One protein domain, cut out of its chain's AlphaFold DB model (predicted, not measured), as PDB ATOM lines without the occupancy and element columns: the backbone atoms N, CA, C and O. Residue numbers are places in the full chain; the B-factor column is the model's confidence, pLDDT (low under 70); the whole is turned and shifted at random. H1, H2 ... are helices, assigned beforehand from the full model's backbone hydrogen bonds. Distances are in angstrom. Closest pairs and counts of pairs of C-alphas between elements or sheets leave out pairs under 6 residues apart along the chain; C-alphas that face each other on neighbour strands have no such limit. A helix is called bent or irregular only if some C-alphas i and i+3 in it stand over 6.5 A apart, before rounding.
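What this domain is: This is residues 20 to 163 of the 391 residues of an uncharacterized protein of Deltaproteobacteria bacterium 21-66-5 (UniProt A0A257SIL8). The long helix H3 folds back on itself, and its two arms, H3a and H3b, make the core of an up-and-down bundle, with H2 packed on one side of them and H4 on the other. H1 lies loosely alongside H2, and residues 158 to 163 of H4 stick out at one end. The 144 printed residues include four named helices, in the order H1, H2, H3, H4, and no named strand; the class is all helix. The whole is compact, with a radius of gyration of the C-alphas of 16.3 A, and only just elongated, spanning 56 by 28 by 25 A.

How they stand to each other: H3, residues 72 to 112, was assigned as one helix by its hydrogen bonds but is bent: C-alphas 87 and 90 are 9.4 A apart. Its arms H3a, residues 72 to 87, and H3b, residues 90 to 112, touch and run opposite ways at a shallow tilt of 23 degrees, the closest C-alphas being those of Ser 85 and Ala 93, 4.3 A. H4, residues 128 to 163, forms a helical hairpin with H3b, closest at the C-alphas of Leu 90 and Gly 150, 3.9 A. With residues 138 to 153 alone, H4 touches H3a, closest at the C-alphas of Ser 85 and Gly 150, 5.1 A. H2, residues 45 to 65, forms a helical hairpin with H3a, closest at the C-alphas of Val 63 and Phe 73, 5.7 A. H1, residues 20 to 38, is close to H2 but not clearly touching, the C-alphas of Ala 23 and Ile 62 being 6.7 A apart. H3a is irregular, with C-alphas 72 and 75 7.1 A apart, and 8 of its 12 O i to N i+4 pairs are within hydrogen-bond range; every such pair is in H1, H2, H3b and H4.

Where its parts are: H4 measures 51.7 A and ends at C-alpha 163 (202.808, 157.151, 122.262). H3b measures 32.9 A, H2 30.9 A, H3a 26.2 A and H1 27.2 A, beginning at C-alpha 20 (165.401, 173.855, 133.082).

The domain as a whole: The C-alphas of Ala 123 and Val 163, 56.9 A, are farthest apart. The printed part has no cut, and the link from H3 to H4, 15 residues, is long. Fifteen residues have pLDDT under 70: 20 to 21, 23, 37 to 43 and 120 to 124.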
ATOM      1  N   LEU A  20     164.897 174.933 133.912       64.25
ATOM      2  CA  LEU A  20     165.401 173.855 133.082       64.25
ATOM      3  C   LEU A  20     166.705 174.243 132.362       64.25
ATOM      4  O   LEU A  20     167.699 173.527 132.468       64.25
ATOM      5  N   TYR A  21     166.748 175.411 131.716       68.94
ATOM      6  CA  TYR A  21     167.991 175.934 131.136       68.94
ATOM      7  C   TYR A  21     169.038 176.245 132.205       68.94
ATOM      8  O   TYR A  21     170.210 175.945 132.001       68.94
ATOM      9  N   PHE A  22     168.632 176.784 133.359       71.38
ATOM     10  CA  PHE A  22     169.551 177.078 134.458       71.38
ATOM     11  C   PHE A  22     170.163 175.805 135.059       71.38
ATOM     12  O   PHE A  22     171.364 175.767 135.304       71.38
ATOM     13  N   ALA A  23     169.376 174.736 135.226       68.00
ATOM     14  CA  ALA A  23     169.860 173.439 135.698       68.00
ATOM     15  C   ALA A  23     170.878 172.811 134.733       68.00
ATOM     16  O   ALA A  23     171.894 172.279 135.175       68.00
ATOM     17  N   VAL A  24     170.643 172.924 133.421       70.50
ATOM     18  CA  VAL A  24     171.599 172.505 132.385       70.50
ATOM     19  C   VAL A  24     172.867 173.353 132.432       70.50
ATOM     20  O   VAL A  24     173.973 172.830 132.393       70.50
ATOM     21  N   LEU A  25     172.740 174.671 132.550       78.31
ATOM     22  CA  LEU A  25     173.892 175.569 132.586       78.31
ATOM     23  C   LEU A  25     174.745 175.332 133.841       78.31
ATOM     24  O   LEU A  25     175.972 175.332 133.764       78.31
ATOM     25  N   LEU A  26     174.104 175.047 134.977       75.75
ATOM     26  CA  LEU A  26     174.770 174.724 136.235       75.75
ATOM     27  C   LEU A  26     175.420 173.334 136.196       75.75
ATOM     28  O   LEU A  26     176.537 173.180 136.686       75.75
ATOM     29  N   SER A  27     174.783 172.348 135.555       71.06
ATOM     30  CA  SER A  27     175.358 171.011 135.368       71.06
ATOM     31  C   SER A  27     176.578 171.035 134.448       71.06
ATOM     32  O   SER A  27     177.638 170.542 134.827       71.06
ATOM     33  N   TYR A  28     176.484 171.673 133.280       77.38
ATOM     34  CA  TYR A  28     177.621 171.828 132.370       77.38
ATOM     35  C   TYR A  28     178.717 172.719 132.962       77.38
ATOM     36  O   TYR A  28     179.896 172.419 132.787       77.38
ATOM     37  N   GLY A  29     178.350 173.772 133.700       80.62
ATOM     38  CA  GLY A  29     179.292 174.640 134.406       80.62
ATOM     39  C   GLY A  29     180.090 173.887 135.471       80.62
ATOM     40  O   GLY A  29     181.314 173.993 135.502       80.62
ATOM     41  N   TRP A  30     179.421 173.064 136.284       78.12
ATOM     42  CA  TRP A  30     180.068 172.175 137.252       78.12
ATOM     43  C   TRP A  30     181.026 171.192 136.566       78.12
ATOM     44  O   TRP A  30     182.185 171.077 136.963       78.12
ATOM     45  N   LEU A  31     180.581 170.540 135.488       74.69
ATOM     46  CA  LEU A  31     181.385 169.568 134.743       74.69
ATOM     47  C   LEU A  31     182.618 170.189 134.065       74.69
ATOM     48  O   LEU A  31     183.689 169.577 134.071       74.69
ATOM     49  N   LEU A  32     182.490 171.397 133.507       73.94
ATOM     50  CA  LEU A  32     183.596 172.139 132.893       73.94
ATOM     51  C   LEU A  32     184.596 172.640 133.934       73.94
ATOM     52  O   LEU A  32     185.799 172.456 133.748       73.94
ATOM     53  N   LEU A  33     184.115 173.222 135.037       76.00
ATOM     54  CA  LEU A  33     184.968 173.680 136.138       76.00
ATOM     55  C   LEU A  33     185.793 172.516 136.700       76.00
ATOM     56  O   LEU A  33     186.996 172.637 136.898       76.00
ATOM     57  N   ARG A  34     185.146 171.363 136.883       73.88
ATOM     58  CA  ARG A  34     185.752 170.103 137.319       73.88
ATOM     59  C   ARG A  34     186.854 169.633 136.368       73.88
ATOM     60  O   ARG A  34     187.958 169.338 136.817       73.88
ATOM     61  N   TYR A  35     186.573 169.579 135.064       72.69
ATOM     62  CA  TYR A  35     187.560 169.167 134.060       72.69
ATOM     63  C   TYR A  35     188.757 170.129 134.000       72.69
ATOM     64  O   TYR A  35     189.902 169.685 133.941       72.69
ATOM     65  N   ALA A  36     188.508 171.440 134.080       73.56
ATOM     66  CA  ALA A  36     189.551 172.463 134.045       73.56
ATOM     67  C   ALA A  36     190.415 172.496 135.320       73.56
ATOM     68  O   ALA A  36     191.629 172.644 135.227       73.56
ATOM     69  N   ALA A  37     189.813 172.341 136.504       68.50
ATOM     70  CA  ALA A  37     190.526 172.418 137.780       68.50
ATOM     71  C   ALA A  37     191.395 171.182 138.072       68.50
ATOM     72  O   ALA A  37     192.397 171.293 138.774       68.50
ATOM     73  N   TRP A  38     191.025 170.012 137.539       65.31
ATOM     74  CA  TRP A  38     191.648 168.734 137.907       65.31
ATOM     75  C   TRP A  38     192.199 167.910 136.744       65.31
ATOM     76  O   TRP A  38     192.733 166.830 136.979       65.31
ATOM     77  N   GLY A  39     192.167 168.417 135.509       59.38
ATOM     78  CA  GLY A  39     192.712 167.717 134.337       59.38
ATOM     79  C   GLY A  39     194.217 167.401 134.402       59.38
ATOM     80  O   GLY A  39     194.713 166.648 133.567       59.38
ATOM     81  N   SER A  40     194.945 167.952 135.380       57.41
ATOM     82  CA  SER A  40     196.402 167.818 135.525       57.41
ATOM     83  C   SER A  40     196.860 167.067 136.783       57.41
ATOM     84  O   SER A  40     198.063 166.898 136.960       57.41
ATOM     85  N   VAL A  41     195.946 166.645 137.669       65.19
ATOM     86  CA  VAL A  41     196.296 166.038 138.968       65.19
ATOM     87  C   VAL A  41     195.732 164.625 139.058       65.19
ATOM     88  O   VAL A  41     194.521 164.431 138.972       65.19
ATOM     89  N   ASP A  42     196.602 163.639 139.290       67.31
ATOM     90  CA  ASP A  42     196.194 162.259 139.556       67.31
ATOM     91  C   ASP A  42     195.469 162.178 140.908       67.31
ATOM     92  O   ASP A  42     196.080 162.135 141.980       67.31
ATOM     93  N   LEU A  43     194.136 162.195 140.869       69.19
ATOM     94  CA  LEU A  43     193.310 162.090 142.065       69.19
ATOM     95  C   LEU A  43     193.364 160.668 142.647       69.19
ATOM     96  O   LEU A  43     193.313 159.673 141.914       69.19
ATOM     97  N   PRO A  44     193.401 160.536 143.985       81.44
ATOM     98  CA  PRO A  44     193.415 159.235 144.620       81.44
ATOM     99  C   PRO A  44     192.088 158.490 144.400       81.44
ATOM    100  O   PRO A  44     191.035 159.106 144.196       81.44
ATOM    101  N   PRO A  45     192.083 157.147 144.503       79.25
ATOM    102  CA  PRO A  45     190.951 156.358 144.053       79.25
ATOM    103  C   PRO A  45     189.602 156.640 144.726       79.25
ATOM    104  O   PRO A  45     188.555 156.444 144.102       79.25
ATOM    105  N   TYR A  46     189.629 157.061 145.989       83.00
ATOM    106  CA  TYR A  46     188.438 157.383 146.767       83.00
ATOM    107  C   TYR A  46     187.797 158.704 146.323       83.00
ATOM    108  O   TYR A  46     186.574 158.807 146.323       83.00
ATOM    109  N   ALA A  47     188.600 159.687 145.898       83.31
ATOM    110  CA  ALA A  47     188.109 160.998 145.481       83.31
ATOM    111  C   ALA A  47     187.280 160.876 144.197       83.31
ATOM    112  O   ALA A  47     186.153 161.358 144.145       83.31
ATOM    113  N   VAL A  48     187.779 160.105 143.224       81.38
ATOM    114  CA  VAL A  48     187.066 159.800 141.971       81.38
ATOM    115  C   VAL A  48     185.723 159.109 142.239       81.38
ATOM    116  O   VAL A  48     184.726 159.404 141.589       81.38
ATOM    117  N   PHE A  49     185.665 158.196 143.216       83.88
ATOM    118  CA  PHE A  49     184.411 157.528 143.579       83.88
ATOM    119  C   PHE A  49     183.426 158.466 144.290       83.88
ATOM    120  O   PHE A  49     182.249 158.486 143.944       83.88
ATOM    121  N   LEU A  50     183.894 159.262 145.256       85.81
ATOM    122  CA  LEU A  50     183.056 160.246 145.949       85.81
ATOM    123  C   LEU A  50     182.443 161.244 144.957       85.81
ATOM    124  O   LEU A  50     181.266 161.584 145.048       85.81
ATOM    125  N   GLN A  51     183.235 161.654 143.973       81.44
ATOM    126  CA  GLN A  51     182.823 162.538 142.894       81.44
ATOM    127  C   GLN A  51     181.783 161.893 141.972       81.44
ATOM    128  O   GLN A  51     180.791 162.532 141.648       81.44
ATOM    129  N   ALA A  52     181.935 160.608 141.637       84.94
ATOM    130  CA  ALA A  52     180.915 159.836 140.919       84.94
ATOM    131  C   ALA A  52     179.543 159.928 141.580       84.94
ATOM    132  O   ALA A  52     178.527 160.173 140.934       84.94
ATOM    133  N   VAL A  53     179.536 159.698 142.894       90.06
ATOM    134  CA  VAL A  53     178.324 159.696 143.702       90.06
ATOM    135  C   VAL A  53     177.723 161.097 143.732       90.06
ATOM    136  O   VAL A  53     176.512 161.225 143.586       90.06
ATOM    137  N   ALA A  54     178.553 162.135 143.854       88.38
ATOM    138  CA  ALA A  54     178.108 163.523 143.796       88.38
ATOM    139  C   ALA A  54     177.493 163.884 142.431       88.38
ATOM    140  O   ALA A  54     176.404 164.451 142.397       88.38
ATOM    141  N   ASP A  55     178.134 163.506 141.323       88.38
ATOM    142  CA  ASP A  55     177.658 163.794 139.964       88.38
ATOM    143  C   ASP A  55     176.332 163.061 139.669       88.38
ATOM    144  O   ASP A  55     175.381 163.661 139.162       88.38
ATOM    145  N   VAL A  56     176.220 161.783 140.055       92.12
ATOM    146  CA  VAL A  56     174.967 161.012 139.949       92.12
ATOM    147  C   VAL A  56     173.876 161.628 140.822       92.12
ATOM    148  O   VAL A  56     172.762 161.820 140.341       92.12
ATOM    149  N   ALA A  57     174.176 161.982 142.077       91.81
ATOM    150  CA  ALA A  57     173.212 162.604 142.983       91.81
ATOM    151  C   ALA A  57     172.724 163.961 142.458       91.81
ATOM    152  O   ALA A  57     171.534 164.264 142.520       91.81
ATOM    153  N   PHE A  58     173.626 164.762 141.896       88.56
ATOM    154  CA  PHE A  58     173.294 166.053 141.313       88.56
ATOM    155  C   PHE A  58     172.345 165.907 140.113       88.56
ATOM    156  O   PHE A  58     171.314 166.579 140.049       88.56
ATOM    157  N   ILE A  59     172.616 164.966 139.204       89.38
ATOM    158  CA  ILE A  59     171.704 164.673 138.087       89.38
ATOM    159  C   ILE A  59     170.378 164.105 138.593       89.38
ATOM    160  O   ILE A  59     169.321 164.497 138.105       89.38
ATOM    161  N   SER A  60     170.408 163.231 139.599       91.38
ATOM    162  CA  SER A  60     169.208 162.717 140.260       91.38
ATOM    163  C   SER A  60     168.313 163.840 140.796       91.38
ATOM    164  O   SER A  60     167.097 163.762 140.635       91.38
ATOM    165  N   ILE A  61     168.890 164.905 141.368       88.62
ATOM    166  CA  ILE A  61     168.147 166.089 141.831       88.62
ATOM    167  C   ILE A  61     167.507 166.836 140.654       88.62
ATOM    168  O   ILE A  61     166.342 167.220 140.740       88.62
ATOM    169  N   ILE A  62     168.223 167.008 139.540       84.81
ATOM    170  CA  ILE A  62     167.676 167.654 138.335       84.81
ATOM    171  C   ILE A  62     166.520 166.832 137.757       84.81
ATOM    172  O   ILE A  62     165.455 167.374 137.462       84.81
ATOM    173  N   VAL A  63     166.703 165.518 137.621       87.75
ATOM    174  CA  VAL A  63     165.669 164.596 137.126       87.75
ATOM    175  C   VAL A  63     164.450 164.615 138.049       87.75
ATOM    176  O   VAL A  63     163.319 164.640 137.568       87.75
ATOM    177  N   PHE A  64     164.658 164.699 139.365       86.62
ATOM    178  CA  PHE A  64     163.582 164.885 140.336       86.62
ATOM    179  C   PHE A  64     162.829 166.206 140.148       86.62
ATOM    180  O   PHE A  64     161.605 166.201 140.027       86.62
ATOM    181  N   ALA A  65     163.547 167.326 140.053       83.12
ATOM    182  CA  ALA A  65     162.956 168.654 139.896       83.12
ATOM    183  C   ALA A  65     162.168 168.828 138.584       83.12
ATOM    184  O   ALA A  65     161.340 169.726 138.479       83.12
ATOM    185  N   THR A  66     162.417 167.977 137.585       80.31
ATOM    186  CA  THR A  66     161.869 168.100 136.225       80.31
ATOM    187  C   THR A  66     160.806 167.054 135.883       80.31
ATOM    188  O   THR A  66     160.390 166.975 134.731       80.31
ATOM    189  N   GLY A  67     160.338 166.274 136.865       79.25
ATOM    190  CA  GLY A  67     159.198 165.363 136.687       79.25
ATOM    191  C   GLY A  67     159.527 163.866 136.687       79.25
ATOM    192  O   GLY A  67     158.642 163.056 136.411       79.25
ATOM    193  N   LEU A  68     160.757 163.471 137.042       85.25
ATOM    194  CA  LEU A  68     161.198 162.076 137.198       85.25
ATOM    195  C   LEU A  68     160.980 161.210 135.945       85.25
ATOM    196  O   LEU A  68     161.799 161.270 135.030       85.25
ATOM    197  N   TYR A  69     159.918 160.389 135.895       83.44
ATOM    198  CA  TYR A  69     159.676 159.476 134.772       83.44
ATOM    199  C   TYR A  69     159.522 160.212 133.430       83.44
ATOM    200  O   TYR A  69     159.927 159.663 132.408       83.44
ATOM    201  N   ASP A  70     158.954 161.424 133.443       80.56
ATOM    202  CA  ASP A  70     158.723 162.264 132.253       80.56
ATOM    203  C   ASP A  70     159.863 163.278 132.032       80.56
ATOM    204  O   ASP A  70     159.790 164.159 131.177       80.56
ATOM    205  N   SER A  71     160.937 163.178 132.824       84.38
ATOM    206  CA  SER A  71     162.074 164.085 132.724       84.38
ATOM    207  C   SER A  71     162.857 163.840 131.439       84.38
ATOM    208  O   SER A  71     163.393 162.755 131.204       84.38
ATOM    209  N   VAL A  72     163.032 164.904 130.657       82.31
ATOM    210  CA  VAL A  72     163.916 164.908 129.486       82.31
ATOM    211  C   VAL A  72     165.391 164.789 129.904       82.31
ATOM    212  O   VAL A  72     166.218 164.447 129.075       82.31
ATOM    213  N   PHE A  73     165.757 164.997 131.176       84.19
ATOM    214  CA  PHE A  73     167.157 165.004 131.636       84.19
ATOM    215  C   PHE A  73     167.759 163.646 131.955       84.19
ATOM    216  O   PHE A  73     168.926 163.590 132.345       84.19
ATOM    217  N   SER A  74     167.033 162.546 131.756       86.19
ATOM    218  CA  SER A  74     167.611 161.211 131.947       86.19
ATOM    219  C   SER A  74     168.855 160.984 131.072       86.19
ATOM    220  O   SER A  74     169.764 160.269 131.490       86.19
ATOM    221  N   PHE A  75     168.974 161.657 129.915       88.00
ATOM    222  CA  PHE A  75     170.181 161.588 129.084       88.00
ATOM    223  C   PHE A  75     171.427 162.151 129.780       88.00
ATOM    224  O   PHE A  75     172.532 161.779 129.410       88.00
ATOM    225  N   MET A  76     171.312 163.025 130.786       89.25
ATOM    226  CA  MET A  76     172.491 163.598 131.448       89.25
ATOM    227  C   MET A  76     173.334 162.535 132.161       89.25
ATOM    228  O   MET A  76     174.551 162.686 132.248       89.25
ATOM    229  N   PHE A  77     172.727 161.425 132.596       91.81
ATOM    230  CA  PHE A  77     173.471 160.283 133.134       91.81
ATOM    231  C   PHE A  77     174.479 159.718 132.124       91.81
ATOM    232  O   PHE A  77     175.559 159.287 132.521       91.81
ATOM    233  N   VAL A  78     174.193 159.794 130.816       93.00
ATOM    234  CA  VAL A  78     175.142 159.407 129.755       93.00
ATOM    235  C   VAL A  78     176.414 160.247 129.823       93.00
ATOM    236  O   VAL A  78     177.503 159.700 129.679       93.00
ATOM    237  N   VAL A  79     176.309 161.548 130.106       89.50
ATOM    238  CA  VAL A  79     177.480 162.435 130.223       89.50
ATOM    239  C   VAL A  79     178.366 162.009 131.392       89.50
ATOM    240  O   VAL A  79     179.581 161.919 131.239       89.50
ATOM    241  N   VAL A  80     177.776 161.668 132.537       89.31
ATOM    242  CA  VAL A  80     178.534 161.179 133.703       89.31
ATOM    243  C   VAL A  80     179.214 159.847 133.410       89.31
ATOM    244  O   VAL A  80     180.381 159.666 133.751       89.31
ATOM    245  N   ILE A  81     178.534 158.939 132.709       92.88
ATOM    246  CA  ILE A  81     179.117 157.664 132.273       92.88
ATOM    247  C   ILE A  81     180.317 157.892 131.340       92.88
ATOM    248  O   ILE A  81     181.362 157.267 131.530       92.88
ATOM    249  N   LEU A  82     180.199 158.815 130.378       90.69
ATOM    250  CA  LEU A  82     181.290 159.193 129.471       90.69
ATOM    251  C   LEU A  82     182.491 159.768 130.232       90.69
ATOM    252  O   LEU A  82     183.631 159.414 129.951       90.69
ATOM    253  N   LEU A  83     182.257 160.618 131.232       86.75
ATOM    254  CA  LEU A  83     183.337 161.156 132.061       86.75
ATOM    255  C   LEU A  83     184.032 160.057 132.875       86.75
ATOM    256  O   LEU A  83     185.261 160.025 132.940       86.75
ATOM    257  N   GLY A  84     183.266 159.103 133.411       86.56
ATOM    258  CA  GLY A  84     183.818 157.921 134.073       86.56
ATOM    259  C   GLY A  84     184.709 157.083 133.148       86.56
ATOM    260  O   GLY A  84     185.720 156.535 133.599       86.56
ATOM    261  N   SER A  85     184.389 157.017 131.849       89.25
ATOM    262  CA  SER A  85     185.213 156.308 130.864       89.25
ATOM    263  C   SER A  85     186.526 157.020 130.536       89.25
ATOM    264  O   SER A  85     187.509 156.363 130.204       89.25
ATOM    265  N   LEU A  86     186.588 158.342 130.671       85.62
ATOM    266  CA  LEU A  86     187.822 159.099 130.458       85.62
ATOM    267  C   LEU A  86     188.772 159.017 131.658       85.62
ATOM    268  O   LEU A  86     189.985 158.976 131.477       85.62
ATOM    269  N   GLU A  87     188.233 158.962 132.876       83.94
ATOM    270  CA  GLU A  87     189.033 158.949 134.110       83.94
ATOM    271  C   GLU A  87     189.545 157.556 134.478       83.94
ATOM    272  O   GLU A  87     190.649 157.394 134.994       83.94
ATOM    273  N   ARG A  88     188.715 156.533 134.257       85.81
ATOM    274  CA  ARG A  88     188.982 155.157 134.702       85.81
ATOM    275  C   ARG A  88     188.709 154.109 133.638       85.81
ATOM    276  O   ARG A  88     188.626 152.916 133.963       85.81
ATOM    277  N   TYR A  89     188.584 154.538 132.385       89.75
ATOM    278  CA  TYR A  89     188.451 153.649 131.237       89.75
ATOM    279  C   TYR A  89     187.277 152.687 131.437       89.75
ATOM    280  O   TYR A  89     186.207 153.081 131.909       89.75
ATOM    281  N   LEU A  90     187.471 151.406 131.132       89.12
ATOM    282  CA  LEU A  90     186.418 150.402 131.232       89.12
ATOM    283  C   LEU A  90     185.829 150.272 132.648       89.12
ATOM    284  O   LEU A  90     184.618 150.119 132.805       89.12
ATOM    285  N   ARG A  91     186.662 150.362 133.694       88.81
ATOM    286  CA  ARG A  91     186.204 150.205 135.088       88.81
ATOM    287  C   ARG A  91     185.325 151.373 135.529       88.81
ATOM    288  O   ARG A  91     184.325 151.155 136.208       88.81
ATOM    289  N   GLY A  92     185.693 152.592 135.140       87.75
ATOM    290  CA  GLY A  92     184.905 153.790 135.431       87.75
ATOM    291  C   GLY A  92     183.581 153.800 134.682       87.75
ATOM    292  O   GLY A  92     182.534 153.958 135.302       87.75
ATOM    293  N   ALA A  93     183.620 153.539 133.374       92.00
ATOM    294  CA  ALA A  93     182.435 153.543 132.520       92.00
ATOM    295  C   ALA A  93     181.361 152.554 133.003       92.00
ATOM    296  O   ALA A  93     180.195 152.916 133.161       92.00
ATOM    297  N   VAL A  94     181.760 151.312 133.304       93.12
ATOM    298  CA  VAL A  94     180.838 150.278 133.798       93.12
ATOM    299  C   VAL A  94     180.333 150.615 135.200       93.12
ATOM    300  O   VAL A  94     179.134 150.505 135.459       93.12
ATOM    301  N   GLY A  95     181.216 151.061 136.098       92.56
ATOM    302  CA  GLY A  95     180.825 151.441 137.454       92.56
ATOM    303  C   GLY A  95     179.794 152.571 137.469       92.56
ATOM    304  O   GLY A  95     178.795 152.487 138.182       92.56
ATOM    305  N   TRP A  96     179.999 153.608 136.651       93.81
ATOM    306  CA  TRP A  96     179.119 154.776 136.614       93.81
ATOM    307  C   TRP A  96     177.803 154.447 135.912       93.81
ATOM    308  O   TRP A  96     176.759 154.955 136.317       93.81
ATOM    309  N   ALA A  97     177.821 153.559 134.915       95.69
ATOM    310  CA  ALA A  97     176.607 153.070 134.268       95.69
ATOM    311  C   ALA A  97     175.723 152.274 135.234       95.69
ATOM    312  O   ALA A  97     174.514 152.499 135.283       95.69
ATOM    313  N   LEU A  98     176.320 151.393 136.045       95.94
ATOM    314  CA  LEU A  98     175.597 150.646 137.077       95.94
ATOM    315  C   LEU A  98     175.025 151.577 138.149       95.94
ATOM    316  O   LEU A  98     173.852 151.453 138.500       95.94
ATOM    317  N   LEU A  99     175.824 152.533 138.629       95.44
ATOM    318  CA  LEU A  99     175.392 153.504 139.632       95.44
ATOM    319  C   LEU A  99     174.245 154.388 139.114       95.44
ATOM    320  O   LEU A  99     173.246 154.560 139.805       95.44
ATOM    321  N   SER A 100     174.356 154.886 137.882       95.38
ATOM    322  CA  SER A 100     173.330 155.717 137.238       95.38
ATOM    323  C   SER A 100     172.036 154.939 136.983       95.38
ATOM    324  O   SER A 100     170.945 155.439 137.242       95.38
ATOM    325  N   SER A 101     172.153 153.688 136.528       96.38
ATOM    326  CA  SER A 101     171.024 152.772 136.324       96.38
ATOM    327  C   SER A 101     170.279 152.477 137.628       96.38
ATOM    328  O   SER A 101     169.050 152.599 137.692       96.38
ATOM    329  N   ALA A 102     171.020 152.171 138.698       96.56
ATOM    330  CA  ALA A 102     170.451 151.947 140.020       96.56
ATOM    331  C   ALA A 102     169.767 153.214 140.557       96.56
ATOM    332  O   ALA A 102     168.614 153.150 140.979       96.56
ATOM    333  N   ALA A 103     170.437 154.368 140.484       95.81
ATOM    334  CA  ALA A 103     169.895 155.641 140.951       95.81
ATOM    335  C   ALA A 103     168.599 156.016 140.216       95.81
ATOM    336  O   ALA A 103     167.591 156.314 140.857       95.81
ATOM    337  N   TYR A 104     168.587 155.938 138.882       95.50
ATOM    338  CA  TYR A 104     167.397 156.234 138.085       95.50
ATOM    339  C   TYR A 104     166.238 155.281 138.404       95.50
ATOM    340  O   TYR A 104     165.112 155.720 138.639       95.50
ATOM    341  N   THR A 105     166.515 153.975 138.477       95.06
ATOM    342  CA  THR A 105     165.490 152.967 138.776       95.06
ATOM    343  C   THR A 105     164.879 153.179 140.161       95.06
ATOM    344  O   THR A 105     163.659 153.105 140.304       95.06
ATOM    345  N   VAL A 106     165.696 153.499 141.171       95.56
ATOM    346  CA  VAL A 106     165.223 153.805 142.531       95.56
ATOM    347  C   VAL A 106     164.334 155.049 142.542       95.56
ATOM    348  O   VAL A 106     163.273 155.028 143.162       95.56
ATOM    349  N   LEU A 107     164.710 156.108 141.823       92.62
ATOM    350  CA  LEU A 107     163.914 157.334 141.753       92.62
ATOM    351  C   LEU A 107     162.516 157.096 141.167       92.62
ATOM    352  O   LEU A 107     161.517 157.484 141.773       92.62
ATOM    353  N   VAL A 108     162.426 156.414 140.020       91.25
ATOM    354  CA  VAL A 108     161.129 156.122 139.382       91.25
ATOM    355  C   VAL A 108     160.326 155.109 140.210       91.25
ATOM    356  O   VAL A 108     159.104 155.214 140.305       91.25
ATOM    357  N   TYR A 109     160.991 154.158 140.876       92.50
ATOM    358  CA  TYR A 109     160.330 153.226 141.795       92.50
ATOM    359  C   TYR A 109     159.664 153.950 142.973       92.50
ATOM    360  O   TYR A 109     158.515 153.665 143.322       92.50
ATOM    361  N   LEU A 110     160.362 154.910 143.581       91.81
ATOM    362  CA  LEU A 110     159.826 155.704 144.685       91.81
ATOM    363  C   LEU A 110     158.685 156.630 144.238       91.81
ATOM    364  O   LEU A 110     157.753 156.851 145.015       91.81
ATOM    365  N   GLN A 111     158.703 157.107 142.988       89.50
ATOM    366  CA  GLN A 111     157.573 157.821 142.383       89.50
ATOM    367  C   GLN A 111     156.353 156.912 142.207       89.50
ATOM    368  O   GLN A 111     155.243 157.290 142.568       89.50
ATOM    369  N   MET A 112     156.552 155.686 141.711       89.00
ATOM    370  CA  MET A 112     155.487 154.683 141.570       89.00
ATOM    371  C   MET A 112     154.844 154.342 142.922       89.00
ATOM    372  O   MET A 112     153.639 154.122 143.003       89.00
ATOM    373  N   ARG A 113     155.632 154.323 144.004       89.31
ATOM    374  CA  ARG A 113     155.133 154.134 145.376       89.31
ATOM    375  C   ARG A 113     154.438 155.365 145.965       89.31
ATOM    376  O   ARG A 113     153.891 155.255 147.058       89.31
ATOM    377  N   GLY A 114     154.470 156.510 145.284       83.75
ATOM    378  CA  GLY A 114     153.926 157.774 145.782       83.75
ATOM    379  C   GLY A 114     154.735 158.398 146.924       83.75
ATOM    380  O   GLY A 114     154.232 159.290 147.595       83.75
ATOM    381  N   ILE A 115     155.970 157.936 147.164       86.81
ATOM    382  CA  ILE A 115     156.853 158.473 148.214       86.81
ATOM    383  C   ILE A 115     157.524 159.762 147.731       86.81
ATOM    384  O   ILE A 115     157.656 160.722 148.486       86.81
ATOM    385  N   LEU A 116     157.952 159.783 146.466       84.25
ATOM    386  CA  LEU A 116     158.571 160.942 145.826       84.25
ATOM    387  C   LEU A 116     157.563 161.618 144.894       84.25
ATOM    388  O   LEU A 116     157.233 161.071 143.842       84.25
ATOM    389  N   LEU A 117     157.103 162.817 145.269       82.31
ATOM    390  CA  LEU A 117     156.293 163.677 144.406       82.31
ATOM    391  C   LEU A 117     157.169 164.802 143.838       82.31
ATOM    392  O   LEU A 117     157.684 165.611 144.614       82.31
ATOM    393  N   PRO A 118     157.365 164.861 142.509       80.06
ATOM    394  CA  PRO A 118     158.102 165.953 141.898       80.06
ATOM    395  C   PRO A 118     157.326 167.279 142.035       80.06
ATOM    396  O   PRO A 118     156.097 167.297 141.938       80.06
ATOM    397  N   PRO A 119     158.026 168.402 142.268       74.69
ATOM    398  CA  PRO A 119     157.396 169.697 142.497       74.69
ATOM    399  C   PRO A 119     156.650 170.188 141.247       74.69
ATOM    400  O   PRO A 119     157.179 170.137 140.142       74.69
ATOM    401  N   GLY A 120     155.426 170.693 141.424       67.75
ATOM    402  CA  GLY A 120     154.619 171.263 140.334       67.75
ATOM    403  C   GLY A 120     153.869 170.246 139.465       67.75
ATOM    404  O   GLY A 120     153.173 170.654 138.538       67.75
ATOM    405  N   PHE A 121     153.959 168.951 139.773       67.12
ATOM    406  CA  PHE A 121     153.161 167.904 139.137       67.12
ATOM    407  C   PHE A 121     152.088 167.410 140.113       67.12
ATOM    408  O   PHE A 121     152.385 167.111 141.270       67.12
ATOM    409  N   GLU A 122     150.833 167.315 139.661       64.12
ATOM    410  CA  GLU A 122     149.782 166.634 140.428       64.12
ATOM    411  C   GLU A 122     150.167 165.167 140.661       64.12
ATOM    412  O   GLU A 122     150.976 164.619 139.906       64.12
ATOM    413  N   ALA A 123     149.598 164.535 141.699       62.38
ATOM    414  CA  ALA A 123     149.870 163.158 142.120       62.38
ATOM    415  C   ALA A 123     149.503 162.135 141.028       62.38
ATOM    416  O   ALA A 123     148.520 161.403 141.102       62.38
ATOM    417  N   THR A 124     150.320 162.101 139.984       62.03
ATOM    418  CA  THR A 124     150.193 161.218 138.843       62.03
ATOM    419  C   THR A 124     150.787 159.899 139.288       62.03
ATOM    420  O   THR A 124     152.007 159.729 139.327       62.03
ATOM    421  N   SER A 125     149.933 158.973 139.711       70.25
ATOM    422  CA  SER A 125     150.376 157.632 140.065       70.25
ATOM    423  C   SER A 125     150.965 156.966 138.821       70.25
ATOM    424  O   SER A 125     150.242 156.691 137.860       70.25
ATOM    425  N   VAL A 126     152.273 156.718 138.827       82.12
ATOM    426  CA  VAL A 126     152.948 155.997 137.744       82.12
ATOM    427  C   VAL A 126     152.499 154.540 137.790       82.12
ATOM    428  O   VAL A 126     152.581 153.891 138.833       82.12
ATOM    429  N   SER A 127     152.020 154.006 136.667       89.69
ATOM    430  CA  SER A 127     151.631 152.596 136.599       89.69
ATOM    431  C   SER A 127     152.862 151.688 136.542       89.69
ATOM    432  O   SER A 127     153.927 152.075 136.057       89.69
ATOM    433  N   PHE A 128     152.720 150.433 136.979       90.00
ATOM    434  CA  PHE A 128     153.826 149.472 136.931       90.00
ATOM    435  C   PHE A 128     154.392 149.289 135.512       90.00
ATOM    436  O   PHE A 128     155.598 149.145 135.339       90.00
ATOM    437  N   SER A 129     153.544 149.342 134.479       89.62
ATOM    438  CA  SER A 129     153.985 149.209 133.086       89.62
ATOM    439  C   SER A 129     154.795 150.418 132.603       89.62
ATOM    440  O   SER A 129     155.748 150.241 131.842       89.62
ATOM    441  N   GLN A 130     154.462 151.630 133.060       89.75
ATOM    442  CA  GLN A 130     155.239 152.844 132.791       89.75
ATOM    443  C   GLN A 130     156.594 152.802 133.504       89.75
ATOM    444  O   GLN A 130     157.619 153.048 132.866       89.75
ATOM    445  N   PHE A 131     156.605 152.411 134.783       92.31
ATOM    446  CA  PHE A 131     157.836 152.178 135.540       92.31
ATOM    447  C   PHE A 131     158.733 151.156 134.832       92.31
ATOM    448  O   PHE A 131     159.881 151.464 134.526       92.31
ATOM    449  N   ALA A 132     158.205 149.968 134.520       93.12
ATOM    450  CA  ALA A 132     158.980 148.887 133.924       93.12
ATOM    451  C   ALA A 132     159.569 149.293 132.568       93.12
ATOM    452  O   ALA A 132     160.749 149.063 132.315       93.12
ATOM    453  N   ARG A 133     158.776 149.952 131.711       92.75
ATOM    454  CA  ARG A 133     159.254 150.451 130.416       92.75
ATOM    455  C   ARG A 133     160.379 151.465 130.596       92.75
ATOM    456  O   ARG A 133     161.431 151.307 129.989       92.75
ATOM    457  N   SER A 134     160.174 152.471 131.444       90.94
ATOM    458  CA  SER A 134     161.171 153.518 131.669       90.94
ATOM    459  C   SER A 134     162.460 152.966 132.286       90.94
ATOM    460  O   SER A 134     163.555 153.271 131.809       90.94
ATOM    461  N   ALA A 135     162.345 152.100 133.296       92.56
ATOM    462  CA  ALA A 135     163.486 151.470 133.947       92.56
ATOM    463  C   ALA A 135     164.285 150.615 132.957       92.56
ATOM    464  O   ALA A 135     165.499 150.773 132.871       92.56
ATOM    465  N   VAL A 136     163.627 149.764 132.163       95.25
ATOM    466  CA  VAL A 136     164.308 148.905 131.182       95.25
ATOM    467  C   VAL A 136     164.966 149.733 130.080       95.25
ATOM    468  O   VAL A 136     166.142 149.513 129.790       95.25
ATOM    469  N   THR A 137     164.257 150.699 129.486       93.94
ATOM    470  CA  THR A 137     164.802 151.517 128.391       93.94
ATOM    471  C   THR A 137     166.009 152.336 128.848       93.94
ATOM    472  O   THR A 137     167.060 152.261 128.210       93.94
ATOM    473  N   ASN A 138     165.910 153.056 129.970       93.62
ATOM    474  CA  ASN A 138     167.013 153.886 130.459       93.62
ATOM    475  C   ASN A 138     168.177 153.044 130.997       93.62
ATOM    476  O   ASN A 138     169.326 153.320 130.664       93.62
ATOM    477  N   SER A 139     167.909 151.967 131.746       95.06
ATOM    478  CA  SER A 139     168.973 151.076 132.236       95.06
ATOM    479  C   SER A 139     169.745 150.438 131.084       95.06
ATOM    480  O   SER A 139     170.972 150.396 131.114       95.06
ATOM    481  N   THR A 140     169.042 149.985 130.042       96.25
ATOM    482  CA  THR A 140     169.684 149.415 128.849       96.25
ATOM    483  C   THR A 140     170.527 150.464 128.131       96.25
ATOM    484  O   THR A 140     171.670 150.177 127.780       96.25
ATOM    485  N   ALA A 141     170.006 151.685 127.963       95.81
ATOM    486  CA  ALA A 141     170.750 152.786 127.357       95.81
ATOM    487  C   ALA A 141     172.031 153.101 128.144       95.81
ATOM    488  O   ALA A 141     173.109 153.131 127.558       95.81
ATOM    489  N   PHE A 142     171.944 153.245 129.469       96.38
ATOM    490  CA  PHE A 142     173.098 153.547 130.322       96.38
ATOM    491  C   PHE A 142     174.147 152.440 130.302       96.38
ATOM    492  O   PHE A 142     175.335 152.725 130.168       96.38
ATOM    493  N   LEU A 143     173.729 151.176 130.394       95.88
ATOM    494  CA  LEU A 143     174.652 150.044 130.324       95.88
ATOM    495  C   LEU A 143     175.340 149.964 128.958       95.88
ATOM    496  O   LEU A 143     176.555 149.785 128.902       95.88
ATOM    497  N   LEU A 144     174.595 150.158 127.866       96.56
ATOM    498  CA  LEU A 144     175.149 150.160 126.512       96.56
ATOM    499  C   LEU A 144     176.136 151.316 126.314       96.56
ATOM    500  O   LEU A 144     177.233 151.104 125.794       96.56
ATOM    501  N   THR A 145     175.796 152.515 126.793       96.00
ATOM    502  CA  THR A 145     176.721 153.654 126.843       96.00
ATOM    503  C   THR A 145     177.970 153.313 127.649       96.00
ATOM    504  O   THR A 145     179.072 153.587 127.182       96.00
ATOM    505  N   GLY A 146     177.838 152.704 128.830       96.00
ATOM    506  CA  GLY A 146     178.972 152.324 129.677       96.00
ATOM    507  C   GLY A 146     179.922 151.352 128.986       96.00
ATOM    508  O   GLY A 146     181.134 151.538 129.021       96.00
ATOM    509  N   VAL A 147     179.382 150.359 128.280       95.00
ATOM    510  CA  VAL A 147     180.190 149.420 127.493       95.00
ATOM    511  C   VAL A 147     180.898 150.136 126.341       95.00
ATOM    512  O   VAL A 147     182.119 150.041 126.226       95.00
ATOM    513  N   LEU A 148     180.166 150.891 125.513       95.50
ATOM    514  CA  LEU A 148     180.725 151.555 124.330       95.50
ATOM    515  C   LEU A 148     181.778 152.611 124.701       95.50
ATOM    516  O   LEU A 148     182.876 152.634 124.146       95.50
ATOM    517  N   SER A 149     181.457 153.463 125.674       94.19
ATOM    518  CA  SER A 149     182.374 154.486 126.179       94.19
ATOM    519  C   SER A 149     183.572 153.881 126.903       94.19
ATOM    520  O   SER A 149     184.676 154.410 126.786       94.19
ATOM    521  N   GLY A 150     183.384 152.757 127.601       94.00
ATOM    522  CA  GLY A 150     184.452 151.998 128.239       94.00
ATOM    523  C   GLY A 150     185.446 151.425 127.232       94.00
ATOM    524  O   GLY A 150     186.649 151.551 127.443       94.00
ATOM    525  N   PHE A 151     184.964 150.867 126.114       93.81
ATOM    526  CA  PHE A 151     185.825 150.441 125.004       93.81
ATOM    527  C   PHE A 151     186.616 151.608 124.413       93.81
ATOM    528  O   PHE A 151     187.822 151.482 124.207       93.81
ATOM    529  N   LEU A 152     185.964 152.753 124.186       92.00
ATOM    530  CA  LEU A 152     186.634 153.939 123.653       92.00
ATOM    531  C   LEU A 152     187.696 154.476 124.622       92.00
ATOM    532  O   LEU A 152     188.807 154.794 124.205       92.00
ATOM    533  N   GLY A 153     187.380 154.523 125.918       89.94
ATOM    534  CA  GLY A 153     188.332 154.901 126.960       89.94
ATOM    535  C   GLY A 153     189.547 153.974 126.979       89.94
ATOM    536  O   GLY A 153     190.683 154.438 127.046       89.94
ATOM    537  N   GLU A 154     189.331 152.667 126.851       90.88
ATOM    538  CA  GLU A 154     190.410 151.679 126.815       90.88
ATOM    539  C   GLU A 154     191.299 151.810 125.566       90.88
ATOM    540  O   GLU A 154     192.518 151.642 125.651       90.88
ATOM    541  N   GLU A 155     190.720 152.156 124.417       91.38
ATOM    542  CA  GLU A 155     191.485 152.426 123.197       91.38
ATOM    543  C   GLU A 155     192.322 153.707 123.333       91.38
ATOM    544  O   GLU A 155     193.499 153.719 122.969       91.38
ATOM    545  N   ILE A 156     191.767 154.753 123.957       89.75
ATOM    546  CA  ILE A 156     192.511 155.976 124.295       89.75
ATOM    547  C   ILE A 156     193.670 155.657 125.250       89.75
ATOM    548  O   ILE A 156     194.782 156.141 125.036       89.75
ATOM    549  N   ARG A 157     193.448 154.813 126.271       88.69
ATOM    550  CA  ARG A 157     194.501 154.363 127.201       88.69
ATOM    551  C   ARG A 157     195.650 153.695 126.453       88.69
ATOM    552  O   ARG A 157     196.797 154.106 126.602       88.69
ATOM    553  N   LYS A 158     195.338 152.705 125.611       91.56
ATOM    554  CA  LYS A 158     196.332 151.977 124.805       91.56
ATOM    555  C   LYS A 158     197.048 152.886 123.810       91.56
ATOM    556  O   LYS A 158     198.247 152.729 123.593       91.56
ATOM    557  N   GLY A 159     196.330 153.833 123.206       90.81
ATOM    558  CA  GLY A 159     196.909 154.846 122.327       90.81
ATOM    559  C   GLY A 159     197.925 155.717 123.066       90.81
ATOM    560  O   GLY A 159     199.054 155.866 122.601       90.81
ATOM    561  N   LYS A 160     197.561 156.219 124.252       88.19
ATOM    562  CA  LYS A 160     198.439 157.032 125.105       88.19
ATOM    563  C   LYS A 160     199.679 156.258 125.563       88.19
ATOM    564  O   LYS A 160     200.773 156.813 125.539       88.19
ATOM    565  N   GLU A 161     199.527 154.985 125.929       89.88
ATOM    566  CA  GLU A 161     200.647 154.103 126.293       89.88
ATOM    567  C   GLU A 161     201.617 153.902 125.123       89.88
ATOM    568  O   GLU A 161     202.809 154.138 125.277       89.88
ATOM    569  N   LYS A 162     201.115 153.588 123.922       92.56
ATOM    570  CA  LYS A 162     201.963 153.426 122.726       92.56
ATOM    571  C   LYS A 162     202.731 154.693 122.350       92.56
ATOM    572  O   LYS A 162     203.849 154.588 121.851       92.56
ATOM    573  N   VAL A 163     202.126 155.871 122.517       92.75
ATOM    574  CA  VAL A 163     202.808 157.151 122.262       92.75
ATOM    575  C   VAL A 163     203.932 157.351 123.272       92.75
ATOM    576  O   VAL A 163     205.063 157.592 122.866       92.75
TER     577      VAL A 163